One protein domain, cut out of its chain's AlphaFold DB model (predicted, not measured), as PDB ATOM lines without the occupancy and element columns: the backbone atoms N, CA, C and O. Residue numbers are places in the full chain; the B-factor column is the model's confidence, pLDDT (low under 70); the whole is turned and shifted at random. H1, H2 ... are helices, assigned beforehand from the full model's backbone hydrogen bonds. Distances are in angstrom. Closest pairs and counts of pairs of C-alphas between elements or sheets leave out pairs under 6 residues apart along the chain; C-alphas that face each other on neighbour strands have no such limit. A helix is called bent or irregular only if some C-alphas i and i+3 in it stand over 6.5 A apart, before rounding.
ATOM      1  N   VAL A  17     -13.272  -9.361  23.729       41.16
ATOM      2  CA  VAL A  17     -13.254 -10.682  24.389       41.16
ATOM      3  C   VAL A  17     -14.107 -11.709  23.631       41.16
ATOM      4  O   VAL A  17     -13.663 -12.837  23.430       41.16
ATOM      5  N   ALA A  18     -15.288 -11.328  23.132       39.44
ATOM      6  CA  ALA A  18     -16.143 -12.209  22.329       39.44
ATOM      7  C   ALA A  18     -15.526 -12.591  20.968       39.44
ATOM      8  O   ALA A  18     -15.729 -13.713  20.496       39.44
ATOM      9  N   ARG A  19     -14.736 -11.696  20.352       37.81
ATOM     10  CA  ARG A  19     -13.969 -11.990  19.130       37.81
ATOM     11  C   ARG A  19     -12.777 -12.898  19.415       37.81
ATOM     12  O   ARG A  19     -12.622 -13.885  18.705       37.81
ATOM     13  N   THR A  20     -12.005 -12.658  20.474       41.41
ATOM     14  CA  THR A  20     -10.891 -13.538  20.876       41.41
ATOM     15  C   THR A  20     -11.385 -14.933  21.278       41.41
ATOM     16  O   THR A  20     -10.777 -15.933  20.902       41.41
ATOM     17  N   ALA A  21     -12.525 -15.031  21.972       37.34
ATOM     18  CA  ALA A  21     -13.165 -16.310  22.282       37.34
ATOM     19  C   ALA A  21     -13.654 -17.034  21.014       37.34
ATOM     20  O   ALA A  21     -13.404 -18.227  20.858       37.34
ATOM     21  N   SER A  22     -14.283 -16.313  20.078       35.28
ATOM     22  CA  SER A  22     -14.676 -16.865  18.772       35.28
ATOM     23  C   SER A  22     -13.475 -17.337  17.946       35.28
ATOM     24  O   SER A  22     -13.549 -18.406  17.350       35.28
ATOM     25  N   ALA A  23     -12.364 -16.593  17.950       37.31
ATOM     26  CA  ALA A  23     -11.133 -16.951  17.248       37.31
ATOM     27  C   ALA A  23     -10.483 -18.213  17.840       37.31
ATOM     28  O   ALA A  23     -10.189 -19.149  17.099       37.31
ATOM     29  N   ARG A  24     -10.367 -18.302  19.175       39.41
ATOM     30  CA  ARG A  24      -9.928 -19.528  19.873       39.41
ATOM     31  C   ARG A  24     -10.840 -20.722  19.543       39.41
ATOM     32  O   ARG A  24     -10.348 -21.804  19.253       39.41
ATOM     33  N   MET A  25     -12.158 -20.513  19.487       38.72
ATOM     34  CA  MET A  25     -13.146 -21.533  19.087       38.72
ATOM     35  C   MET A  25     -13.142 -21.880  17.585       38.72
ATOM     36  O   MET A  25     -13.723 -22.900  17.210       38.72
ATOM     37  N   PHE A  26     -12.523 -21.064  16.726       37.06
ATOM     38  CA  PHE A  26     -12.316 -21.363  15.303       37.06
ATOM     39  C   PHE A  26     -11.011 -22.132  15.096       37.06
ATOM     40  O   PHE A  26     -11.062 -23.271  14.646       37.06
ATOM     41  N   GLY A  27      -9.879 -21.606  15.576       37.53
ATOM     42  CA  GLY A  27      -8.559 -22.244  15.454       37.53
ATOM     43  C   GLY A  27      -8.395 -23.576  16.207       37.53
ATOM     44  O   GLY A  27      -7.350 -24.216  16.102       37.53
ATOM     45  N   MET A  28      -9.408 -24.018  16.962       40.38
ATOM     46  CA  MET A  28      -9.519 -25.377  17.521       40.38
ATOM     47  C   MET A  28     -10.278 -26.364  16.613       40.38
ATOM     48  O   MET A  28     -10.194 -27.571  16.838       40.38
ATOM     49  N   LYS A  29     -11.019 -25.892  15.603       37.34
ATOM     50  CA  LYS A  29     -11.748 -26.734  14.638       37.34
ATOM     51  C   LYS A  29     -10.831 -27.193  13.511       37.34
ATOM     52  O   LYS A  29     -10.771 -28.386  13.231       37.34
ATOM     53  N   ASP A  30     -10.052 -26.275  12.947       47.06
ATOM     54  CA  ASP A  30      -9.196 -26.545  11.784       47.06
ATOM     55  C   ASP A  30      -8.069 -27.544  12.105       47.06
ATOM     56  O   ASP A  30      -7.663 -28.345  11.264       47.06
ATOM     57  N   LYS A  31      -7.627 -27.588  13.371       46.97
ATOM     58  CA  LYS A  31      -6.611 -28.535  13.865       46.97
ATOM     59  C   LYS A  31      -7.048 -30.004  13.759       46.97
ATOM     60  O   LYS A  31      -6.185 -30.871  13.665       46.97
ATOM     61  N   LYS A  32      -8.354 -30.298  13.670       43.81
ATOM     62  CA  LYS A  32      -8.860 -31.663  13.422       43.81
ATOM     63  C   LYS A  32      -8.701 -32.148  11.978       43.81
ATOM     64  O   LYS A  32      -8.732 -33.353  11.764       43.81
ATOM     65  N   HIS A  33      -8.491 -31.254  11.009       52.66
ATOM     66  CA  HIS A  33      -8.192 -31.637   9.623       52.66
ATOM     67  C   HIS A  33      -6.700 -31.917   9.375       52.66
ATOM     68  O   HIS A  33      -6.322 -32.314   8.273       52.66
ATOM     69  N   ARG A  34      -5.831 -31.748  10.381       79.00
ATOM     70  CA  ARG A  34      -4.417 -32.124  10.274       79.00
ATOM     71  C   ARG A  34      -4.263 -33.599  10.647       79.00
ATOM     72  O   ARG A  34      -4.446 -33.962  11.807       79.00
ATOM     73  N   ALA A  35      -3.926 -34.445   9.670       84.25
ATOM     74  CA  ALA A  35      -3.950 -35.908   9.805       84.25
ATOM     75  C   ALA A  35      -3.211 -36.428  11.055       84.25
ATOM     76  O   ALA A  35      -3.776 -37.208  11.816       84.25
ATOM     77  N   ALA A  36      -2.005 -35.925  11.342       89.31
ATOM     78  CA  ALA A  36      -1.239 -36.317  12.531       89.31
ATOM     79  C   ALA A  36      -1.976 -36.035  13.861       89.31
ATOM     80  O   ALA A  36      -1.929 -36.860  14.773       89.31
ATOM     81  N   TYR A  37      -2.708 -34.919  13.969       89.50
ATOM     82  CA  TYR A  37      -3.545 -34.625  15.138       89.50
ATOM     83  C   TYR A  37      -4.729 -35.593  15.246       89.50
ATOM     84  O   TYR A  37      -5.000 -36.089  16.337       89.50
ATOM     85  N   ALA A  38      -5.404 -35.896  14.132       89.81
ATOM     86  CA  ALA A  38      -6.538 -36.823  14.104       89.81
ATOM     87  C   ALA A  38      -6.128 -38.261  14.480       89.81
ATOM     88  O   ALA A  38      -6.788 -38.893  15.305       89.81
ATOM     89  N   ILE A  39      -5.003 -38.751  13.945       91.75
ATOM     90  CA  ILE A  39      -4.460 -40.081  14.261       91.75
ATOM     91  C   ILE A  39      -4.050 -40.154  15.743       91.75
ATOM     92  O   ILE A  39      -4.422 -41.102  16.435       91.75
ATOM     93  N   VAL A  40      -3.360 -39.135  16.277       93.50
ATOM     94  CA  VAL A  40      -2.987 -39.081  17.705       93.50
ATOM     95  C   VAL A  40      -4.213 -38.978  18.621       93.50
ATOM     96  O   VAL A  40      -4.235 -39.617  19.674       93.50
ATOM     97  N   ASP A  41      -5.254 -38.231  18.241       91.38
ATOM     98  CA  ASP A  41      -6.530 -38.204  18.971       91.38
ATOM     99  C   ASP A  41      -7.202 -39.587  18.995       91.38
ATOM    100  O   ASP A  41      -7.679 -39.996  20.055       91.38
ATOM    101  N   ALA A  42      -7.186 -40.324  17.879       91.00
ATOM    102  CA  ALA A  42      -7.769 -41.662  17.769       91.00
ATOM    103  C   ALA A  42      -6.983 -42.741  18.544       91.00
ATOM    104  O   ALA A  42      -7.595 -43.572  19.220       91.00
ATOM    105  N   ILE A  43      -5.642 -42.712  18.514       91.62
ATOM    106  CA  ILE A  43      -4.784 -43.557  19.372       91.62
ATOM    107  C   ILE A  43      -5.075 -43.265  20.852       91.62
ATOM    108  O   ILE A  43      -5.203 -44.171  21.672       91.62
ATOM    109  N   CYS A  44      -5.222 -41.989  21.205       91.06
ATOM    110  CA  CYS A  44      -5.417 -41.549  22.583       91.06
ATOM    111  C   CYS A  44      -6.888 -41.556  23.052       91.06
ATOM    112  O   CYS A  44      -7.191 -40.919  24.063       91.06
ATOM    113  N   ASP A  45      -7.808 -42.239  22.359       88.69
ATOM    114  CA  ASP A  45      -9.195 -42.387  22.818       88.69
ATOM    115  C   ASP A  45      -9.332 -43.595  23.768       88.69
ATOM    116  O   ASP A  45      -9.286 -44.740  23.305       88.69
ATOM    117  N   PRO A  46      -9.561 -43.396  25.084       82.56
ATOM    118  CA  PRO A  46      -9.670 -44.492  26.051       82.56
ATOM    119  C   PRO A  46     -10.865 -45.432  25.804       82.56
ATOM    120  O   PRO A  46     -10.979 -46.450  26.479       82.56
ATOM    121  N   ARG A  47     -11.758 -45.118  24.852       82.62
ATOM    122  CA  ARG A  47     -12.919 -45.946  24.483       82.62
ATOM    123  C   ARG A  47     -12.611 -47.015  23.426       82.62
ATOM    124  O   ARG A  47     -13.430 -47.911  23.245       82.62
ATOM    125  N   ARG A  48     -11.477 -46.925  22.712       76.44
ATOM    126  CA  ARG A  48     -11.078 -47.891  21.663       76.44
ATOM    127  C   ARG A  48     -10.348 -49.110  22.233       76.44
ATOM    128  O   ARG A  48      -9.702 -49.027  23.278       76.44
ATOM    129  N   ALA A  49     -10.452 -50.238  21.527       66.56
ATOM    130  CA  ALA A  49      -9.856 -51.518  21.907       66.56
ATOM    131  C   ALA A  49      -8.421 -51.688  21.371       66.56
ATOM    132  O   ALA A  49      -8.148 -51.421  20.198       66.56
ATOM    133  N   ASN A  50      -7.536 -52.214  22.226       60.28
ATOM    134  CA  ASN A  50      -6.074 -52.222  22.052       60.28
ATOM    135  C   ASN A  50      -5.572 -52.832  20.731       60.28
ATOM    136  O   ASN A  50      -4.552 -52.399  20.205       60.28
ATOM    137  N   ALA A  51      -6.283 -53.817  20.170       48.88
ATOM    138  CA  ALA A  51      -5.910 -54.450  18.902       48.88
ATOM    139  C   ALA A  51      -5.844 -53.453  17.725       48.88
ATOM    140  O   ALA A  51      -5.084 -53.661  16.785       48.88
ATOM    141  N   SER A  52      -6.599 -52.351  17.806       61.62
ATOM    142  CA  SER A  52      -6.640 -51.289  16.793       61.62
ATOM    143  C   SER A  52      -5.685 -50.117  17.078       61.62
ATOM    144  O   SER A  52      -5.709 -49.111  16.367       61.62
ATOM    145  N   ASP A  53      -4.843 -50.216  18.113       74.25
ATOM    146  CA  ASP A  53      -3.854 -49.181  18.430       74.25
ATOM    147  C   ASP A  53      -2.578 -49.353  17.593       74.25
ATOM    148  O   ASP A  53      -2.046 -48.363  17.097       74.25
ATOM    149  N   LEU A  54      -2.086 -50.584  17.388       86.12
ATOM    150  CA  LEU A  54      -0.846 -50.830  16.631       86.12
ATOM    151  C   LEU A  54      -0.938 -50.321  15.184       86.12
ATOM    152  O   LEU A  54      -0.025 -49.640  14.726       86.12
ATOM    153  N   GLU A  55      -2.051 -50.583  14.494       86.94
ATOM    154  CA  GLU A  55      -2.264 -50.115  13.117       86.94
ATOM    155  C   GLU A  55      -2.184 -48.585  13.013       86.94
ATOM    156  O   GLU A  55      -1.505 -48.060  12.133       86.94
ATOM    157  N   LEU A  56      -2.812 -47.850  13.939       90.38
ATOM    158  CA  LEU A  56      -2.739 -46.387  13.932       90.38
ATOM    159  C   LEU A  56      -1.350 -45.860  14.312       90.38
ATOM    160  O   LEU A  56      -0.949 -44.818  13.803       90.38
ATOM    161  N   ASN A  57      -0.607 -46.564  15.170       91.56
ATOM    162  CA  ASN A  57       0.779 -46.200  15.477       91.56
ATOM    163  C   ASN A  57       1.702 -46.381  14.263       91.56
ATOM    164  O   ASN A  57       2.590 -45.555  14.065       91.56
ATOM    165  N   LEU A  58       1.472 -47.406  13.434       91.75
ATOM    166  CA  LEU A  58       2.166 -47.574  12.154       91.75
ATOM    167  C   LEU A  58       1.778 -46.456  11.176       91.75
ATOM    168  O   LEU A  58       2.651 -45.687  10.790       91.75
ATOM    169  N   ARG A  59       0.475 -46.235  10.929       90.62
ATOM    170  CA  ARG A  59      -0.016 -45.135  10.067       90.62
ATOM    171  C   ARG A  59       0.479 -43.745  10.501       90.62
ATOM    172  O   ARG A  59       0.664 -42.867   9.661       90.62
ATOM    173  N   LEU A  60       0.696 -43.521  11.802       93.62
ATOM    174  CA  LEU A  60       1.299 -42.289  12.319       93.62
ATOM    175  C   LEU A  60       2.781 -42.164  11.937       93.62
ATOM    176  O   LEU A  60       3.226 -41.063  11.612       93.62
ATOM    177  N   CYS A  61       3.535 -43.266  11.966       94.31
ATOM    178  CA  CYS A  61       4.922 -43.300  11.505       94.31
ATOM    179  C   CYS A  61       5.000 -43.104   9.985       94.31
ATOM    180  O   CYS A  61       5.797 -42.291   9.522       94.31
ATOM    181  N   ASP A  62       4.131 -43.778   9.228       92.31
ATOM    182  CA  ASP A  62       4.054 -43.676   7.767       92.31
ATOM    183  C   ASP A  62       3.785 -42.225   7.338       92.31
ATOM    184  O   ASP A  62       4.581 -41.636   6.611       92.31
ATOM    185  N   ALA A  63       2.762 -41.575   7.909       90.44
ATOM    186  CA  ALA A  63       2.453 -40.171   7.626       90.44
ATOM    187  C   ALA A  63       3.603 -39.203   7.989       90.44
ATOM    188  O   ALA A  63       3.815 -38.200   7.304       90.44
ATOM    189  N   VAL A  64       4.362 -39.479   9.057       92.19
ATOM    190  CA  VAL A  64       5.546 -38.683   9.436       92.19
ATOM    191  C   VAL A  64       6.721 -38.908   8.476       92.19
ATOM    192  O   VAL A  64       7.477 -37.967   8.223       92.19
ATOM    193  N   ASN A  65       6.868 -40.113   7.929       92.00
ATOM    194  CA  ASN A  65       7.920 -40.461   6.977       92.00
ATOM    195  C   ASN A  65       7.623 -39.927   5.563       92.00
ATOM    196  O   ASN A  65       8.514 -39.326   4.957       92.00
ATOM    197  N   ASP A  66       6.380 -40.057   5.086       89.38
ATOM    198  CA  ASP A  66       5.912 -39.599   3.768       89.38
ATOM    199  C   ASP A  66       6.056 -38.084   3.571       89.38
ATOM    200  O   ASP A  66       6.475 -37.614   2.510       89.38
ATOM    201  N   ASN A  67       5.687 -37.290   4.584       85.62
ATOM    202  CA  ASN A  67       5.770 -35.833   4.517       85.62
ATOM    203  C   ASN A  67       6.123 -35.220   5.877       85.62
ATOM    204  O   ASN A  67       5.300 -34.605   6.564       85.62
ATOM    205  N   PHE A  68       7.397 -35.355   6.244       87.25
ATOM    206  CA  PHE A  68       7.931 -34.872   7.514       87.25
ATOM    207  C   PHE A  68       7.647 -33.385   7.793       87.25
ATOM    208  O   PHE A  68       7.363 -33.029   8.938       87.25
ATOM    209  N   VAL A  69       7.678 -32.520   6.771       83.25
ATOM    210  CA  VAL A  69       7.435 -31.074   6.937       83.25
ATOM    211  C   VAL A  69       5.990 -30.811   7.373       83.25
ATOM    212  O   VAL A  69       5.755 -30.109   8.359       83.25
ATOM    213  N   ALA A  70       5.026 -31.456   6.709       81.44
ATOM    214  CA  ALA A  70       3.608 -31.301   7.019       81.44
ATOM    215  C   ALA A  70       3.158 -32.055   8.284       81.44
ATOM    216  O   ALA A  70       2.155 -31.675   8.892       81.44
ATOM    217  N   HIS A  71       3.827 -33.151   8.665       87.06
ATOM    218  CA  HIS A  71       3.294 -34.095   9.662       87.06
ATOM    219  C   HIS A  71       4.202 -34.341  10.876       87.06
ATOM    220  O   HIS A  71       3.685 -34.580  11.968       87.06
ATOM    221  N   GLY A  72       5.524 -34.197  10.754       90.31
ATOM    222  CA  GLY A  72       6.470 -34.409  11.857       90.31
ATOM    223  C   GLY A  72       6.256 -33.437  13.021       90.31
ATOM    224  O   GLY A  72       6.099 -33.859  14.168       90.31
ATOM    225  N   LYS A  73       6.168 -32.132  12.727       89.81
ATOM    226  CA  LYS A  73       5.939 -31.081  13.739       89.81
ATOM    227  C   LYS A  73       4.615 -31.250  14.492       89.81
ATOM    228  O   LYS A  73       4.571 -31.054  15.707       89.81
ATOM    229  N   ASP A  74       3.562 -31.639  13.778       90.94
ATOM    230  CA  ASP A  74       2.205 -31.754  14.311       90.94
ATOM    231  C   ASP A  74       2.024 -33.056  15.093       90.94
ATOM    232  O   ASP A  74       1.416 -33.028  16.158       90.94
ATOM    233  N   CYS A  75       2.634 -34.164  14.655       95.56
ATOM    234  CA  CYS A  75       2.740 -35.396  15.443       95.56
ATOM    235  C   CYS A  75       3.402 -35.119  16.805       95.56
ATOM    236  O   CYS A  75       2.833 -35.430  17.855       95.56
ATOM    237  N   VAL A  76       4.560 -34.446  16.807       96.56
ATOM    238  CA  VAL A  76       5.273 -34.089  18.042       96.56
ATOM    239  C   VAL A  76       4.457 -33.113  18.907       96.56
ATOM    240  O   VAL A  76       4.346 -33.333  20.114       96.56
ATOM    241  N   LYS A  77       3.830 -32.069  18.332       93.69
ATOM    242  CA  LYS A  77       2.988 -31.113  19.089       93.69
ATOM    243  C   LYS A  77       1.739 -31.806  19.667       93.69
ATOM    244  O   LYS A  77       1.404 -31.562  20.824       93.69
ATOM    245  N   ALA A  78       1.102 -32.719  18.930       94.81
ATOM    246  CA  ALA A  78      -0.053 -33.497  19.386       94.81
ATOM    247  C   ALA A  78       0.297 -34.458  20.536       94.81
ATOM    248  O   ALA A  78      -0.347 -34.413  21.587       94.81
ATOM    249  N   LEU A  79       1.343 -35.281  20.385       97.19
ATOM    250  CA  LEU A  79       1.786 -36.209  21.435       97.19
ATOM    251  C   LEU A  79       2.253 -35.456  22.688       97.19
ATOM    252  O   LEU A  79       1.858 -35.812  23.801       97.19
ATOM    253  N   LYS A  80       3.004 -34.357  22.525       96.81
ATOM    254  CA  LYS A  80       3.407 -33.483  23.636       96.81
ATOM    255  C   LYS A  80       2.203 -33.004  24.451       96.81
ATOM    256  O   LYS A  80       2.233 -33.099  25.674       96.81
ATOM    257  N   ILE A  81       1.133 -32.547  23.793       94.50
ATOM    258  CA  ILE A  81      -0.091 -32.079  24.465       94.50
ATOM    259  C   ILE A  81      -0.720 -33.195  25.319       94.50
ATOM    260  O   ILE A  81      -1.075 -32.946  26.472       94.50
ATOM    261  N   LYS A  82      -0.802 -34.437  24.817       94.56
ATOM    262  CA  LYS A  82      -1.323 -35.587  25.589       94.56
ATOM    263  C   LYS A  82      -0.486 -35.857  26.849       94.56
ATOM    264  O   LYS A  82      -1.036 -36.046  27.936       94.56
ATOM    265  N   LEU A  83       0.840 -35.819  26.712       97.00
ATOM    266  CA  LEU A  83       1.805 -36.081  27.788       97.00
ATOM    267  C   LEU A  83       1.903 -34.936  28.810       97.00
ATOM    268  O   LEU A  83       2.184 -35.169  29.987       97.00
ATOM    269  N   GLU A  84       1.636 -33.694  28.403       95.44
ATOM    270  CA  GLU A  84       1.507 -32.569  29.328       95.44
ATOM    271  C   GLU A  84       0.182 -32.600  30.104       95.44
ATOM    272  O   GLU A  84       0.186 -32.247  31.285       95.44
ATOM    273  N   GLN A  85      -0.915 -33.066  29.490       92.75
ATOM    274  CA  GLN A  85      -2.247 -33.139  30.110       92.75
ATOM    275  C   GLN A  85      -2.366 -34.179  31.239       92.75
ATOM    276  O   GLN A  85      -3.111 -33.933  32.185       92.75
ATOM    277  N   ARG A  86      -1.661 -35.323  31.163       90.44
ATOM    278  CA  ARG A  86      -1.661 -36.417  32.182       90.44
ATOM    279  C   ARG A  86      -3.052 -36.917  32.597       90.44
ATOM    280  O   ARG A  86      -3.239 -37.355  33.730       90.44
ATOM    281  N   LYS A  87      -4.032 -36.811  31.696       87.00
ATOM    282  CA  LYS A  87      -5.469 -36.940  31.993       87.00
ATOM    283  C   LYS A  87      -5.821 -38.207  32.785       87.00
ATOM    284  O   LYS A  87      -6.595 -38.143  33.734       87.00
ATOM    285  N   ASP A  88      -5.258 -39.335  32.369       90.44
ATOM    286  CA  ASP A  88      -5.413 -40.652  32.978       90.44
ATOM    287  C   ASP A  88      -4.247 -41.561  32.546       90.44
ATOM    288  O   ASP A  88      -3.504 -41.235  31.610       90.44
ATOM    289  N   ALA A  89      -4.054 -42.686  33.239       93.44
ATOM    290  CA  ALA A  89      -2.935 -43.594  32.983       93.44
ATOM    291  C   ALA A  89      -2.988 -44.228  31.582       93.44
ATOM    292  O   ALA A  89      -1.965 -44.261  30.902       93.44
ATOM    293  N   THR A  90      -4.168 -44.648  31.112       91.44
ATOM    294  CA  THR A  90      -4.354 -45.312  29.810       91.44
ATOM    295  C   THR A  90      -4.035 -44.377  28.645       91.44
ATOM    296  O   THR A  90      -3.218 -44.709  27.788       91.44
ATOM    297  N   THR A  91      -4.619 -43.176  28.637       92.75
ATOM    298  CA  THR A  91      -4.367 -42.132  27.632       92.75
ATOM    299  C   THR A  91      -2.889 -41.739  27.608       92.75
ATOM    300  O   THR A  91      -2.299 -41.595  26.538       92.75
ATOM    301  N   THR A  92      -2.261 -41.600  28.782       95.56
ATOM    302  CA  THR A  92      -0.841 -41.224  28.883       95.56
ATOM    303  C   THR A  92       0.082 -42.364  28.432       95.56
ATOM    304  O   THR A  92       1.051 -42.116  27.721       95.56
ATOM    305  N   GLY A  93      -0.237 -43.615  28.780       94.62
ATOM    306  CA  GLY A  93       0.501 -44.805  28.349       94.62
ATOM    307  C   GLY A  93       0.435 -45.027  26.837       94.62
ATOM    308  O   GLY A  93       1.470 -45.242  26.210       94.62
ATOM    309  N   ARG A  94      -0.749 -44.878  26.221       94.06
ATOM    310  CA  ARG A  94      -0.898 -44.931  24.754       94.06
ATOM    311  C   ARG A  94      -0.119 -43.817  24.051       94.06
ATOM    312  O   ARG A  94       0.545 -44.091  23.056       94.06
ATOM    313  N   ALA A  95      -0.118 -42.597  24.595       96.56
ATOM    314  CA  ALA A  95       0.697 -41.504  24.064       96.56
ATOM    315  C   ALA A  95       2.213 -41.782  24.172       96.56
ATOM    316  O   ALA A  95       2.950 -41.450  23.248       96.56
ATOM    317  N   LEU A  96       2.686 -42.420  25.251       97.12
ATOM    318  CA  LEU A  96       4.089 -42.845  25.384       97.12
ATOM    319  C   LEU A  96       4.461 -43.974  24.413       97.12
ATOM    320  O   LEU A  96       5.559 -43.956  23.866       97.12
ATOM    321  N   TYR A  97       3.559 -44.927  24.174       95.31
ATOM    322  CA  TYR A  97       3.784 -45.999  23.202       95.31
ATOM    323  C   TYR A  97       3.836 -45.467  21.760       95.31
ATOM    324  O   TYR A  97       4.728 -45.834  21.000       95.31
ATOM    325  N   ALA A  98       2.961 -44.520  21.408       95.94
ATOM    326  CA  ALA A  98       3.020 -43.814  20.127       95.94
ATOM    327  C   ALA A  98       4.331 -43.032  19.947       95.94
ATOM    328  O   ALA A  98       4.936 -43.057  18.875       95.94
ATOM    329  N   LEU A  99       4.801 -42.383  21.018       97.44
ATOM    330  CA  LEU A  99       6.086 -41.684  21.053       97.44
ATOM    331  C   LEU A  99       7.264 -42.646  20.833       97.44
ATOM    332  O   LEU A  99       8.175 -42.332  20.074       97.44
ATOM    333  N   GLU A 100       7.237 -43.823  21.463       95.50
ATOM    334  CA  GLU A 100       8.234 -44.883  21.273       95.50
ATOM    335  C   GLU A 100       8.240 -45.425  19.843       95.50
ATOM    336  O   GLU A 100       9.309 -45.515  19.236       95.50
ATOM    337  N   MET A 101       7.064 -45.721  19.285       93.88
ATOM    338  CA  MET A 101       6.919 -46.159  17.896       93.88
ATOM    339  C   MET A 101       7.502 -45.123  16.929       93.88
ATOM    340  O   MET A 101       8.329 -45.479  16.088       93.88
ATOM    341  N   CYS A 102       7.176 -43.837  17.090       95.44
ATOM    342  CA  CYS A 102       7.729 -42.789  16.231       95.44
ATOM    343  C   CYS A 102       9.246 -42.616  16.430       95.44
ATOM    344  O   CYS A 102       9.987 -42.510  15.456       95.44
ATOM    345  N   MET A 103       9.750 -42.665  17.669       94.12
ATOM    346  CA  MET A 103      11.193 -42.598  17.944       94.12
ATOM    347  C   MET A 103      11.974 -43.771  17.331       94.12
ATOM    348  O   MET A 103      13.118 -43.575  16.927       94.12
ATOM    349  N   LYS A 104      11.376 -44.963  17.219       89.94
ATOM    350  CA  LYS A 104      12.022 -46.145  16.620       89.94
ATOM    351  C   LYS A 104      11.879 -46.216  15.091       89.94
ATOM    352  O   LYS A 104      12.765 -46.771  14.453       89.94
ATOM    353  N   ASN A 105      10.841 -45.614  14.493       90.69
ATOM    354  CA  ASN A 105      10.525 -45.763  13.058       90.69
ATOM    355  C   ASN A 105      10.612 -44.474  12.203       90.69
ATOM    356  O   ASN A 105      10.607 -44.569  10.978       90.69
ATOM    357  N   CYS A 106      10.693 -43.275  12.797       91.81
ATOM    358  CA  CYS A 106      10.708 -41.990  12.060       91.81
ATOM    359  C   CYS A 106      12.105 -41.340  11.931       91.81
ATOM    360  O   CYS A 106      12.246 -40.230  11.409       91.81
ATOM    361  N   GLY A 107      13.144 -42.018  12.425       89.00
ATOM    362  CA  GLY A 107      14.548 -41.667  12.204       89.00
ATOM    363  C   GLY A 107      15.030 -40.309  12.760       89.00
ATOM    364  O   GLY A 107      14.327 -39.628  13.514       89.00
ATOM    365  N   PRO A 108      16.258 -39.895  12.383       88.38
ATOM    366  CA  PRO A 108      16.943 -38.734  12.958       88.38
ATOM    367  C   PRO A 108      16.198 -37.396  12.862       88.38
ATOM    368  O   PRO A 108      16.282 -36.590  13.788       88.38
ATOM    369  N   ARG A 109      15.426 -37.161  11.787       89.62
ATOM    370  CA  ARG A 109      14.586 -35.954  11.652       89.62
ATOM    371  C   ARG A 109      13.603 -35.812  12.814       89.62
ATOM    372  O   ARG A 109      13.440 -34.726  13.372       89.62
ATOM    373  N   TYR A 110      12.969 -36.918  13.203       93.50
ATOM    374  CA  TYR A 110      12.015 -36.948  14.304       93.50
ATOM    375  C   TYR A 110      12.702 -36.769  15.663       93.50
ATOM    376  O   TYR A 110      12.202 -36.023  16.506       93.50
ATOM    377  N   HIS A 111      13.882 -37.374  15.855       93.19
ATOM    378  CA  HIS A 111      14.690 -37.228  17.078       93.19
ATOM    379  C   HIS A 111      15.057 -35.759  17.356       93.19
ATOM    380  O   HIS A 111      14.884 -35.277  18.479       93.19
ATOM    381  N   ALA A 112      15.473 -35.029  16.321       91.06
ATOM    382  CA  ALA A 112      15.792 -33.607  16.413       91.06
ATOM    383  C   ALA A 112      14.540 -32.736  16.645       91.06
ATOM    384  O   ALA A 112      14.553 -31.841  17.491       91.06
ATOM    385  N   MET A 113      13.421 -33.018  15.964       93.19
ATOM    386  CA  MET A 113      12.147 -32.297  16.160       93.19
ATOM    387  C   MET A 113      11.575 -32.479  17.575       93.19
ATOM    388  O   MET A 113      11.052 -31.533  18.167       93.19
ATOM    389  N   MET A 114      11.724 -33.673  18.151       94.81
ATOM    390  CA  MET A 114      11.385 -33.975  19.544       94.81
ATOM    391  C   MET A 114      12.158 -33.102  20.541       94.81
ATOM    392  O   MET A 114      11.586 -32.629  21.530       94.81
ATOM    393  N   CYS A 115      13.437 -32.838  20.266       93.81
ATOM    394  CA  CYS A 115      14.253 -31.932  21.067       93.81
ATOM    395  C   CYS A 115      13.885 -30.462  20.810       93.81
ATOM    396  O   CYS A 115      13.673 -29.721  21.768       93.81
ATOM    397  N   ALA A 116      13.689 -30.059  19.550       91.56
ATOM    398  CA  ALA A 116      13.290 -28.700  19.170       91.56
ATOM    399  C   ALA A 116      11.919 -28.274  19.739       91.56
ATOM    400  O   ALA A 116      11.729 -27.113  20.094       91.56
ATOM    401  N   LYS A 117      10.963 -29.202  19.879       91.50
ATOM    402  CA  LYS A 117       9.672 -28.957  20.555       91.50
ATOM    403  C   LYS A 117       9.701 -29.275  22.064       91.50
ATOM    404  O   LYS A 117       8.648 -29.274  22.707       91.50
ATOM    405  N   GLU A 118      10.883 -29.461  22.658       95.19
ATOM    406  CA  GLU A 118      11.130 -29.540  24.112       95.19
ATOM    407  C   GLU A 118      10.473 -30.739  24.829       95.19
ATOM    408  O   GLU A 118      10.143 -30.673  26.018       95.19
ATOM    409  N   VAL A 119      10.289 -31.866  24.133       97.81
ATOM    410  CA  VAL A 119       9.694 -33.080  24.720       97.81
ATOM    411  C   VAL A 119      10.532 -33.681  25.867       97.81
ATOM    412  O   VAL A 119       9.923 -34.086  26.861       97.81
ATOM    413  N   PRO A 120      11.885 -33.660  25.869       97.62
ATOM    414  CA  PRO A 120      12.671 -34.094  27.030       97.62
ATOM    415  C   PRO A 120      12.290 -33.381  28.342       97.62
ATOM    416  O   PRO A 120      12.176 -34.024  29.386       97.62
ATOM    417  N   LYS A 121      11.973 -32.076  28.298       97.62
ATOM    418  CA  LYS A 121      11.495 -31.312  29.471       97.62
ATOM    419  C   LYS A 121      10.089 -31.720  29.921       97.62
ATOM    420  O   LYS A 121       9.748 -31.533  31.091       97.62
ATOM    421  N   VAL A 122       9.271 -32.275  29.027       98.12
ATOM    422  CA  VAL A 122       7.958 -32.850  29.364       98.12
ATOM    423  C   VAL A 122       8.114 -34.208  30.037       98.12
ATOM    424  O   VAL A 122       7.424 -34.458  31.021       98.12
ATOM    425  N   LEU A 123       9.050 -35.042  29.570       98.25
ATOM    426  CA  LEU A 123       9.333 -36.363  30.141       98.25
ATOM    427  C   LEU A 123       9.853 -36.269  31.583       98.25
ATOM    428  O   LEU A 123       9.322 -36.959  32.451       98.25
ATOM    429  N   VAL A 124      10.788 -35.353  31.878       98.31
ATOM    430  CA  VAL A 124      11.249 -35.093  33.262       98.31
ATOM    431  C   VAL A 124      10.057 -34.781  34.178       98.31
ATOM    432  O   VAL A 124       9.792 -35.503  35.142       98.31
ATOM    433  N   LYS A 125       9.242 -33.788  33.796       97.88
ATOM    434  CA  LYS A 125       8.021 -33.416  34.526       97.88
ATOM    435  C   LYS A 125       7.007 -34.557  34.601       97.88
ATOM    436  O   LYS A 125       6.183 -34.598  35.515       97.88
ATOM    437  N   LEU A 126       6.956 -35.443  33.604       97.38
ATOM    438  CA  LEU A 126       6.042 -36.588  33.585       97.38
ATOM    439  C   LEU A 126       6.451 -37.640  34.615       97.38
ATOM    440  O   LEU A 126       5.578 -38.128  35.321       97.38
ATOM    441  N   CYS A 127       7.747 -37.890  34.797       96.31
ATOM    442  CA  CYS A 127       8.254 -38.750  35.864       96.31
ATOM    443  C   CYS A 127       7.924 -38.197  37.268       96.31
ATOM    444  O   CYS A 127       7.429 -38.938  38.125       96.31
ATOM    445  N   GLU A 128       8.108 -36.886  37.492       95.31
ATOM    446  CA  GLU A 128       7.723 -36.202  38.743       95.31
ATOM    447  C   GLU A 128       6.258 -36.460  39.124       95.31
ATOM    448  O   GLU A 128       5.942 -36.846  40.252       95.31
ATOM    449  N   ARG A 129       5.350 -36.238  38.166       95.31
ATOM    450  CA  ARG A 129       3.894 -36.219  38.358       95.31
ATOM    451  C   ARG A 129       3.198 -37.112  37.328       95.31
ATOM    452  O   ARG A 129       2.433 -36.628  36.489       95.31
ATOM    453  N   ALA A 130       3.509 -38.403  37.404       95.12
ATOM    454  CA  ALA A 130       2.891 -39.461  36.611       95.12
ATOM    455  C   ALA A 130       1.514 -39.859  37.187       95.12
ATOM    456  O   ALA A 130       1.362 -39.878  38.411       95.12
ATOM    457  N   PRO A 131       0.526 -40.217  36.343       95.00
ATOM    458  CA  PRO A 131      -0.788 -40.701  36.783       95.00
ATOM    459  C   PRO A 131      -0.774 -42.140  37.339       95.00
ATOM    460  O   PRO A 131      -1.704 -42.519  38.045       95.00
ATOM    461  N   SER A 132       0.257 -42.942  37.048       95.69
ATOM    462  CA  SER A 132       0.487 -44.271  37.637       95.69
ATOM    463  C   SER A 132       1.988 -44.558  37.770       95.69
ATOM    464  O   SER A 132       2.814 -43.827  37.215       95.69
ATOM    465  N   LEU A 133       2.349 -45.622  38.502       94.44
ATOM    466  CA  LEU A 133       3.736 -46.103  38.559       94.44
ATOM    467  C   LEU A 133       4.195 -46.631  37.195       94.44
ATOM    468  O   LEU A 133       5.232 -46.202  36.715       94.44
ATOM    469  N   GLU A 134       3.368 -47.422  36.508       92.44
ATOM    470  CA  GLU A 134       3.654 -47.957  35.166       92.44
ATOM    471  C   GLU A 134       4.032 -46.853  34.162       92.44
ATOM    472  O   GLU A 134       4.990 -46.989  33.403       92.44
ATOM    473  N   VAL A 135       3.321 -45.717  34.191       96.06
ATOM    474  CA  VAL A 135       3.627 -44.554  33.342       96.06
ATOM    475  C   VAL A 135       4.952 -43.895  33.742       96.06
ATOM    476  O   VAL A 135       5.696 -43.459  32.865       96.06
ATOM    477  N   ARG A 136       5.290 -43.840  35.038       96.94
ATOM    478  CA  ARG A 136       6.599 -43.347  35.503       96.94
ATOM    479  C   ARG A 136       7.729 -44.272  35.054       96.94
ATOM    480  O   ARG A 136       8.717 -43.798  34.501       96.94
ATOM    481  N   ASP A 137       7.567 -45.571  35.263       95.06
ATOM    482  CA  ASP A 137       8.588 -46.577  34.986       95.06
ATOM    483  C   ASP A 137       8.830 -46.703  33.475       95.06
ATOM    484  O   ASP A 137       9.979 -46.799  33.038       95.06
ATOM    485  N   LYS A 138       7.777 -46.558  32.652       95.44
ATOM    486  CA  LYS A 138       7.912 -46.454  31.193       95.44
ATOM    487  C   LYS A 138       8.632 -45.175  30.755       95.44
ATOM    488  O   LYS A 138       9.465 -45.242  29.855       95.44
ATOM    489  N   VAL A 139       8.379 -44.024  31.389       97.69
ATOM    490  CA  VAL A 139       9.153 -42.792  31.119       97.69
ATOM    491  C   VAL A 139      10.626 -42.976  31.476       97.69
ATOM    492  O   VAL A 139      11.482 -42.567  30.696       97.69
ATOM    493  N   LEU A 140      10.935 -43.614  32.608       96.75
ATOM    494  CA  LEU A 140      12.315 -43.900  33.005       96.75
ATOM    495  C   LEU A 140      13.004 -44.834  31.998       96.75
ATOM    496  O   LEU A 140      14.092 -44.506  31.531       96.75
ATOM    497  N   GLN A 141      12.352 -45.929  31.589       95.12
ATOM    498  CA  GLN A 141      12.865 -46.829  30.548       95.12
ATOM    499  C   GLN A 141      13.184 -46.078  29.245       95.12
ATOM    500  O   GLN A 141      14.288 -46.207  28.722       95.12
ATOM    501  N   LEU A 142      12.241 -45.280  28.729       95.94
ATOM    502  CA  LEU A 142      12.420 -44.559  27.464       95.94
ATOM    503  C   LEU A 142      13.506 -43.477  27.559       95.94
ATOM    504  O   LEU A 142      14.297 -43.322  26.634       95.94
ATOM    505  N   VAL A 143      13.590 -42.750  28.678       96.69
ATOM    506  CA  VAL A 143      14.639 -41.739  28.881       96.69
ATOM    507  C   VAL A 143      16.028 -42.380  28.986       96.69
ATOM    508  O   VAL A 143      16.973 -41.806  28.454       96.69
ATOM    509  N   GLU A 144      16.175 -43.562  29.594       93.94
ATOM    510  CA  GLU A 144      17.455 -44.294  29.606       93.94
ATOM    511  C   GLU A 144      17.806 -44.874  28.225       93.94
ATOM    512  O   GLU A 144      18.924 -44.661  27.754       93.94
ATOM    513  N   GLU A 145      16.854 -45.508  27.523       91.94
ATOM    514  CA  GLU A 145      17.070 -46.024  26.160       91.94
ATOM    515  C   GLU A 145      17.519 -44.905  25.204       91.94
ATOM    516  O   GLU A 145      18.482 -45.072  24.450       91.94
ATOM    517  N   TRP A 146      16.858 -43.744  25.243       94.38
ATOM    518  CA  TRP A 146      17.163 -42.626  24.348       94.38
ATOM    519  C   TRP A 146      18.395 -41.833  24.781       94.38
ATOM    520  O   TRP A 146      19.142 -41.386  23.913       94.38
ATOM    521  N   ALA A 147      18.673 -41.696  26.082       92.31
ATOM    522  CA  ALA A 147      19.930 -41.111  26.544       92.31
ATOM    523  C   ALA A 147      21.127 -41.936  26.053       92.31
ATOM    524  O   ALA A 147      22.032 -41.372  25.445       92.31
ATOM    525  N   VAL A 148      21.098 -43.264  26.214       88.38
ATOM    526  CA  VAL A 148      22.169 -44.153  25.735       88.38
ATOM    527  C   VAL A 148      22.314 -44.071  24.212       88.38
ATOM    528  O   VAL A 148      23.387 -43.707  23.718       88.38
ATOM    529  N   ASN A 149      21.245 -44.357  23.460       87.19
ATOM    530  CA  ASN A 149      21.326 -44.507  22.002       87.19
ATOM    531  C   ASN A 149      21.495 -43.176  21.244       87.19
ATOM    532  O   ASN A 149      22.104 -43.175  20.174       87.19
ATOM    533  N   LEU A 150      21.018 -42.044  21.784       87.94
ATOM    534  CA  LEU A 150      21.086 -40.729  21.121       87.94
ATOM    535  C   LEU A 150      22.124 -39.766  21.725       87.94
ATOM    536  O   LEU A 150      22.322 -38.684  21.171       87.94
ATOM    537  N   SER A 151      22.819 -40.153  22.804       81.75
ATOM    538  CA  SER A 151      23.839 -39.376  23.549       81.75
ATOM    539  C   SER A 151      24.763 -38.484  22.707       81.75
ATOM    540  O   SER A 151      25.082 -37.361  23.107       81.75
ATOM    541  N   ARG A 152      25.214 -38.971  21.543       78.19
ATOM    542  CA  ARG A 152      26.129 -38.247  20.643       78.19
ATOM    543  C   ARG A 152      25.493 -37.052  19.927       78.19
ATOM    544  O   ARG A 152      26.222 -36.112  19.612       78.19
ATOM    545  N   ARG A 153      24.183 -37.092  19.673       78.94
ATOM    546  CA  ARG A 153      23.433 -36.091  18.898       78.94
ATOM    547  C   ARG A 153      22.465 -35.325  19.791       78.94
ATOM    548  O   ARG A 153      22.685 -34.152  20.085       78.94
ATOM    549  N   GLU A 154      21.459 -36.017  20.313       85.69
ATOM    550  CA  GLU A 154      20.356 -35.421  21.064       85.69
ATOM    551  C   GLU A 154      20.656 -35.367  22.567       85.69
ATOM    552  O   GLU A 154      20.014 -36.016  23.400       85.69
ATOM    553  N   ARG A 155      21.641 -34.537  22.938       89.50
ATOM    554  CA  ARG A 155      22.068 -34.332  24.338       89.50
ATOM    555  C   ARG A 155      20.941 -33.904  25.291       89.50
ATOM    556  O   ARG A 155      21.111 -34.009  26.503       89.50
ATOM    557  N   ALA A 156      19.793 -33.456  24.785       93.94
ATOM    558  CA  ALA A 156      18.623 -33.151  25.605       93.94
ATOM    559  C   ALA A 156      18.015 -34.398  26.288       93.94
ATOM    560  O   ALA A 156      17.481 -34.270  27.390       93.94
ATOM    561  N   PHE A 157      18.143 -35.603  25.713       95.25
ATOM    562  CA  PHE A 157      17.744 -36.844  26.401       95.25
ATOM    563  C   PHE A 157      18.741 -37.233  27.502       95.25
ATOM    564  O   PHE A 157      18.318 -37.590  28.600       95.25
ATOM    565  N   GLN A 158      20.046 -37.055  27.265       94.69
ATOM    566  CA  GLN A 158      21.075 -37.212  28.304       94.69
ATOM    567  C   GLN A 158      20.840 -36.236  29.472       94.69
ATOM    568  O   GLN A 158      20.814 -36.650  30.627       94.69
ATOM    569  N   TRP A 159      20.547 -34.963  29.183       96.94
ATOM    570  CA  TRP A 159      20.156 -33.981  30.201       96.94
ATOM    571  C   TRP A 159      18.920 -34.421  31.006       96.94
ATOM    572  O   TRP A 159      18.893 -34.245  32.225       96.94
ATOM    573  N   ALA A 160      17.907 -35.007  30.359       97.56
ATOM    574  CA  ALA A 160      16.712 -35.501  31.046       97.56
ATOM    575  C   ALA A 160      17.032 -36.685  31.979       97.56
ATOM    576  O   ALA A 160      16.541 -36.723  33.109       97.56
ATOM    577  N   TYR A 161      17.894 -37.605  31.538       96.75
ATOM    578  CA  TYR A 161      18.403 -38.719  32.341       96.75
ATOM    579  C   TYR A 161      19.172 -38.230  33.575       96.75
ATOM    580  O   TYR A 161      18.824 -38.579  34.707       96.75
ATOM    581  N   ASP A 162      20.159 -37.355  33.374       96.38
ATOM    582  CA  ASP A 162      20.992 -36.808  34.450       96.38
ATOM    583  C   ASP A 162      20.168 -35.978  35.445       96.38
ATOM    584  O   ASP A 162      20.368 -36.082  36.657       96.38
ATOM    585  N   THR A 163      19.179 -35.220  34.957       98.00
ATOM    586  CA  THR A 163      18.238 -34.468  35.804       98.00
ATOM    587  C   THR A 163      17.420 -35.407  36.689       98.00
ATOM    588  O   THR A 163      17.382 -35.223  37.904       98.00
ATOM    589  N   LEU A 164      16.813 -36.456  36.123       97.38
ATOM    590  CA  LEU A 164      16.016 -37.414  36.894       97.38
ATOM    591  C   LEU A 164      16.863 -38.205  37.902       97.38
ATOM    592  O   LEU A 164      16.412 -38.436  39.028       97.38
ATOM    593  N   ARG A 165      18.114 -38.543  37.564       96.19
ATOM    594  CA  ARG A 165      19.066 -39.126  38.524       96.19
ATOM    595  C   ARG A 165      19.428 -38.153  39.645       96.19
ATOM    596  O   ARG A 165      19.464 -38.567  40.801       96.19
ATOM    597  N   GLY A 166      19.637 -36.873  39.333       97.44
ATOM    598  CA  GLY A 166      19.856 -35.814  40.325       97.44
ATOM    599  C   GLY A 166      18.661 -35.601  41.263       97.44
ATOM    600  O   GLY A 166      18.846 -35.295  42.437       97.44
ATOM    601  N   MET A 167      17.440 -35.846  40.777       96.44
ATOM    602  CA  MET A 167      16.204 -35.847  41.575       96.44
ATOM    603  C   MET A 167      15.984 -37.143  42.380       96.44
ATOM    604  O   MET A 167      14.992 -37.257  43.096       96.44
ATOM    605  N   GLY A 168      16.893 -38.121  42.286       95.06
ATOM    606  CA  GLY A 168      16.843 -39.370  43.049       95.06
ATOM    607  C   GLY A 168      15.973 -40.477  42.445       95.06
ATOM    608  O   GLY A 168      15.765 -41.498  43.106       95.06
ATOM    609  N   PHE A 169      15.483 -40.333  41.206       95.56
ATOM    610  CA  PHE A 169      14.778 -41.426  40.536       95.56
ATOM    611  C   PHE A 169      15.734 -42.588  40.239       95.56
ATOM    612  O   PHE A 169      16.827 -42.407  39.697       95.56
ATOM    613  N   ARG A 170      15.303 -43.807  40.581       91.88
ATOM    614  CA  ARG A 170      15.989 -45.042  40.191       91.88
ATOM    615  C   ARG A 170      15.454 -45.490  38.841       91.88
ATOM    616  O   ARG A 170      14.291 -45.856  38.735       91.88
ATOM    617  N   PHE A 171      16.320 -45.474  37.841       90.00
ATOM    618  CA  PHE A 171      16.040 -46.063  36.541       90.00
ATOM    619  C   PHE A 171      15.978 -47.601  36.634       90.00
ATOM    620  O   PHE A 171      16.638 -48.176  37.513       90.00
ATOM    621  N   PRO A 172      15.183 -48.273  35.777       77.00
ATOM    622  CA  PRO A 172      15.045 -49.728  35.755       77.00
ATOM    623  C   PRO A 172      16.308 -50.388  35.176       77.00
ATOM    624  O   PRO A 172      16.329 -50.836  34.035       77.00
ATOM    625  N   ASN A 173      17.358 -50.432  36.003       50.97
ATOM    626  CA  ASN A 173      18.702 -50.922  35.692       50.97
ATOM    627  C   ASN A 173      18.679 -52.198  34.822       50.97
ATOM    628  O   ASN A 173      18.227 -53.234  35.323       50.97
ATOM    629  N   PRO A 174      19.211 -52.167  33.582       47.72
ATOM    630  CA  PRO A 174      19.249 -53.324  32.692       47.72
ATOM    631  C   PRO A 174      20.266 -54.359  33.192       47.72
ATOM    632  O   PRO A 174      21.424 -54.387  32.783       47.72
ATOM    633  N   SER A 175      19.815 -55.194  34.129       35.09
ATOM    634  CA  SER A 175      20.388 -56.479  34.543       35.09
ATOM    635  C   SER A 175      21.918 -56.581  34.590       35.09
ATOM    636  O   SER A 175      22.476 -57.589  34.165       35.09
ATOM    637  N   TRP A 202      18.857 -48.937  16.049       65.50
ATOM    638  CA  TRP A 202      19.390 -47.590  16.217       65.50
ATOM    639  C   TRP A 202      20.583 -47.268  15.277       65.50
ATOM    640  O   TRP A 202      21.248 -46.251  15.488       65.50
ATOM    641  N   THR A 203      20.881 -48.054  14.224       59.34
ATOM    642  CA  THR A 203      21.899 -47.705  13.198       59.34
ATOM    643  C   THR A 203      21.720 -46.292  12.645       59.34
ATOM    644  O   THR A 203      22.693 -45.540  12.577       59.34
ATOM    645  N   SER A 204      20.486 -45.888  12.333       57.44
ATOM    646  CA  SER A 204      20.184 -44.548  11.805       57.44
ATOM    647  C   SER A 204      20.553 -43.416  12.777       57.44
ATOM    648  O   SER A 204      20.912 -42.324  12.345       57.44
ATOM    649  N   ALA A 205      20.560 -43.663  14.092       55.06
ATOM    650  CA  ALA A 205      21.024 -42.682  15.077       55.06
ATOM    651  C   ALA A 205      22.557 -42.499  15.081       55.06
ATOM    652  O   ALA A 205      23.059 -41.523  15.637       55.06
ATOM    653  N   ARG A 206      23.318 -43.401  14.441       55.62
ATOM    654  CA  ARG A 206      24.787 -43.327  14.333       55.62
ATOM    655  C   ARG A 206      25.270 -42.498  13.137       55.62
ATOM    656  O   ARG A 206      26.415 -42.059  13.154       55.62
ATOM    657  N   VAL A 207      24.417 -42.276  12.134       60.28
ATOM    658  CA  VAL A 207      24.705 -41.475  10.927       60.28
ATOM    659  C   VAL A 207      24.150 -40.068  11.120       60.28
ATOM    660  O   VAL A 207      23.008 -39.931  11.558       60.28
ATOM    661  N   ASP A 208      24.961 -39.033  10.890       65.25
ATOM    662  CA  ASP A 208      24.571 -37.639  11.138       65.25
ATOM    663  C   ASP A 208      23.508 -37.125  10.162       65.25
ATOM    664  O   ASP A 208      23.432 -37.566   9.017       65.25
ATOM    665  N   ILE A 209      22.646 -36.223  10.655       71.00
ATOM    666  CA  ILE A 209      21.560 -35.634   9.860       71.00
ATOM    667  C   ILE A 209      22.132 -34.911   8.642       71.00
ATOM    668  O   ILE A 209      23.124 -34.189   8.755       71.00
ATOM    669  N   SER A 210      21.500 -35.088   7.483       75.38
ATOM    670  CA  SER A 210      21.901 -34.344   6.294       75.38
ATOM    671  C   SER A 210      21.543 -32.860   6.435       75.38
ATOM    672  O   SER A 210      20.670 -32.472   7.215       75.38
ATOM    673  N   GLU A 211      22.190 -32.003   5.647       74.62
ATOM    674  CA  GLU A 211      21.825 -30.582   5.598       74.62
ATOM    675  C   GLU A 211      20.405 -30.380   5.027       74.62
ATOM    676  O   GLU A 211      19.714 -29.430   5.391       74.62
ATOM    677  N   GLU A 212      19.926 -31.317   4.200       76.50
ATOM    678  CA  GLU A 212      18.536 -31.371   3.741       76.50
ATOM    679  C   GLU A 212      17.570 -31.712   4.888       76.50
ATOM    680  O   GLU A 212      16.557 -31.033   5.046       76.50
ATOM    681  N   ASP A 213      17.911 -32.673   5.753       78.50
ATOM    682  CA  ASP A 213      17.144 -32.976   6.971       78.50
ATOM    683  C   ASP A 213      17.096 -31.776   7.922       78.50
ATOM    684  O   ASP A 213      16.033 -31.439   8.451       78.50
ATOM    685  N   ARG A 214      18.238 -31.099   8.116       80.12
ATOM    686  CA  ARG A 214      18.344 -29.891   8.948       80.12
ATOM    687  C   ARG A 214      17.446 -28.776   8.409       80.12
ATOM    688  O   ARG A 214      16.686 -28.180   9.172       80.12
ATOM    689  N   ARG A 215      17.461 -28.563   7.090       79.19
ATOM    690  CA  ARG A 215      16.593 -27.606   6.391       79.19
ATOM    691  C   ARG A 215      15.114 -28.006   6.421       79.19
ATOM    692  O   ARG A 215      14.262 -27.130   6.510       79.19
ATOM    693  N   ALA A 216      14.788 -29.298   6.377       78.56
ATOM    694  CA  ALA A 216      13.412 -29.788   6.490       78.56
ATOM    695  C   ALA A 216      12.837 -29.567   7.901       78.56
ATOM    696  O   ALA A 216      11.671 -29.198   8.034       78.56
ATOM    697  N   ILE A 217      13.655 -29.732   8.948       82.00
ATOM    698  CA  ILE A 217      13.295 -29.366  10.327       82.00
ATOM    699  C   ILE A 217      13.062 -27.852  10.429       82.00
ATOM    700  O   ILE A 217      12.033 -27.433  10.954       82.00
ATOM    701  N   GLU A 218      13.976 -27.036   9.899       82.75
ATOM    702  CA  GLU A 218      13.872 -25.570   9.913       82.75
ATOM    703  C   GLU A 218      12.626 -25.067   9.162       82.75
ATOM    704  O   GLU A 218      11.859 -24.279   9.712       82.75
ATOM    705  N   ALA A 219      12.346 -25.594   7.965       78.94
ATOM    706  CA  ALA A 219      11.146 -25.264   7.194       78.94
ATOM    707  C   ALA A 219       9.850 -25.660   7.923       78.94
ATOM    708  O   ALA A 219       8.912 -24.868   7.991       78.94
ATOM    709  N   ALA A 220       9.810 -26.852   8.530       81.06
ATOM    710  CA  ALA A 220       8.668 -27.298   9.321       81.06
ATOM    711  C   ALA A 220       8.404 -26.373  10.524       81.06
ATOM    712  O   ALA A 220       7.246 -26.104  10.854       81.06
ATOM    713  N   LEU A 221       9.466 -25.880  11.171       82.88
ATOM    714  CA  LEU A 221       9.377 -24.929  12.279       82.88
ATOM    715  C   LEU A 221       8.916 -23.538  11.814       82.88
ATOM    716  O   LEU A 221       8.003 -23.002  12.436       82.88
ATOM    717  N   ALA A 222       9.462 -23.009  10.714       77.44
ATOM    718  CA  ALA A 222       9.086 -21.704  10.158       77.44
ATOM    719  C   ALA A 222       7.610 -21.654   9.712       77.44
ATOM    720  O   ALA A 222       6.893 -20.706  10.015       77.44
ATOM    721  N   GLU A 223       7.092 -22.733   9.114       66.88
ATOM    722  CA  GLU A 223       5.651 -22.931   8.868       66.88
ATOM    723  C   GLU A 223       4.794 -23.061  10.166       66.88
ATOM    724  O   GLU A 223       3.663 -23.558  10.120       66.88
ATOM    725  N   SER A 224       5.316 -22.740  11.356       56.53
ATOM    726  CA  SER A 224       4.527 -22.655  12.596       56.53
ATOM    727  C   SER A 224       4.530 -21.272  13.258       56.53
ATOM    728  O   SER A 224       3.845 -21.106  14.267       56.53
TER     729      SER A 224
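Overview. This is residues 17 to 175 and 202 to 224 of the 576 residues of a protein of Ostreococcus mediterraneus (UniProt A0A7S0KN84). Two rows of helices pack back to back, H3, H5, H8 and H10 side by side in one row and H4, H6 and H9 in the other. H12 packs across one end of H5, H7 joins the H6 end to H8, and residues 17 to 30, with H1, stick out as an arm. The printed part has 182 residues with twelve named helices, H1 to H12 in chain order, and no named strand; its class is all helix. It is compact, with a radius of gyration of the C-alphas of 16.7 A and spans of 54 by 40 by 38 A.

Along the chain. Find C-alpha 68 at (7.931, -34.872, 7.514); from there H5 runs 24.8 A through residues 68 to 85. H9, equally long in residues, covers 133 to 150 and 25.2 A. Before H5 look for H4, residues 50 to 66, 25.2 A; after it comes H6, residues 89 to 105, 24.1 A. H3 is residues 35 to 43, 12.3 A; H7, 107 to 116, 14.8 A; H8, 119 to 128, 14.5 A; H10, 155 to 166, 16.2 A. H1, residues 17 to 27, begins at C-alpha 17 (-13.254, -10.682, 24.389) and spans 15.3 A. H2 is residues 30 to 33, H11 is 203 to 206, and H12, 211 to 222, ends 16.2 A on at C-alpha 222 (9.086, -21.704, 10.158). H5 is irregular, C-alphas 70 and 73 being 7.1 A apart; H4 is only just so, with 6.6 A between C-alphas 51 and 54.

Arrangement. Start at the hub, H5, which touches six helices. H4, H5, H6, H8 and H9 form an up and down bundle, each running against the one before. H5 and H6 are a hairpin, closest at the C-alphas of Leu 83 and Thr 92, 5.9 A. Residues 80 to 84 of H5 touch H8 at a shallow tilt of 16 degrees, the C-alphas of Lys 80 and Val 119 closest at 6.4 A. H10 touches H9, C-alphas of Ala 147 and Gln 158 4.4 A apart. H12 touches H5 at Val 69 and Ala 220, closest C-alphas 4.6 A. H11 touches H7, C-alphas of Pro 108 and Ala 205 6.1 A apart. H2 is close to H3 but not clearly touching, and H1 and H2 meet only through their link. In H1, H3, H6, H7, H9, H10 and H12 every O i to N i+4 pair is within hydrogen-bond range, against 10 of 13 in H4, 12 of 14 in H5 and 5 of 6 in H8; H2 and H11 are too short for one.

Size, cuts and confidence. The C-alphas of Ala 18 and Ser 175 are farthest apart, 58.7 A. Residues 176 to 201 are cut out, C-alphas 175 and 202 standing 20.4 A apart. Of the links printed whole, none is long. Look for pLDDT under 70 at residues 17 to 33, 49 to 52, 173 to 175, 202 to 208 and 223 to 224.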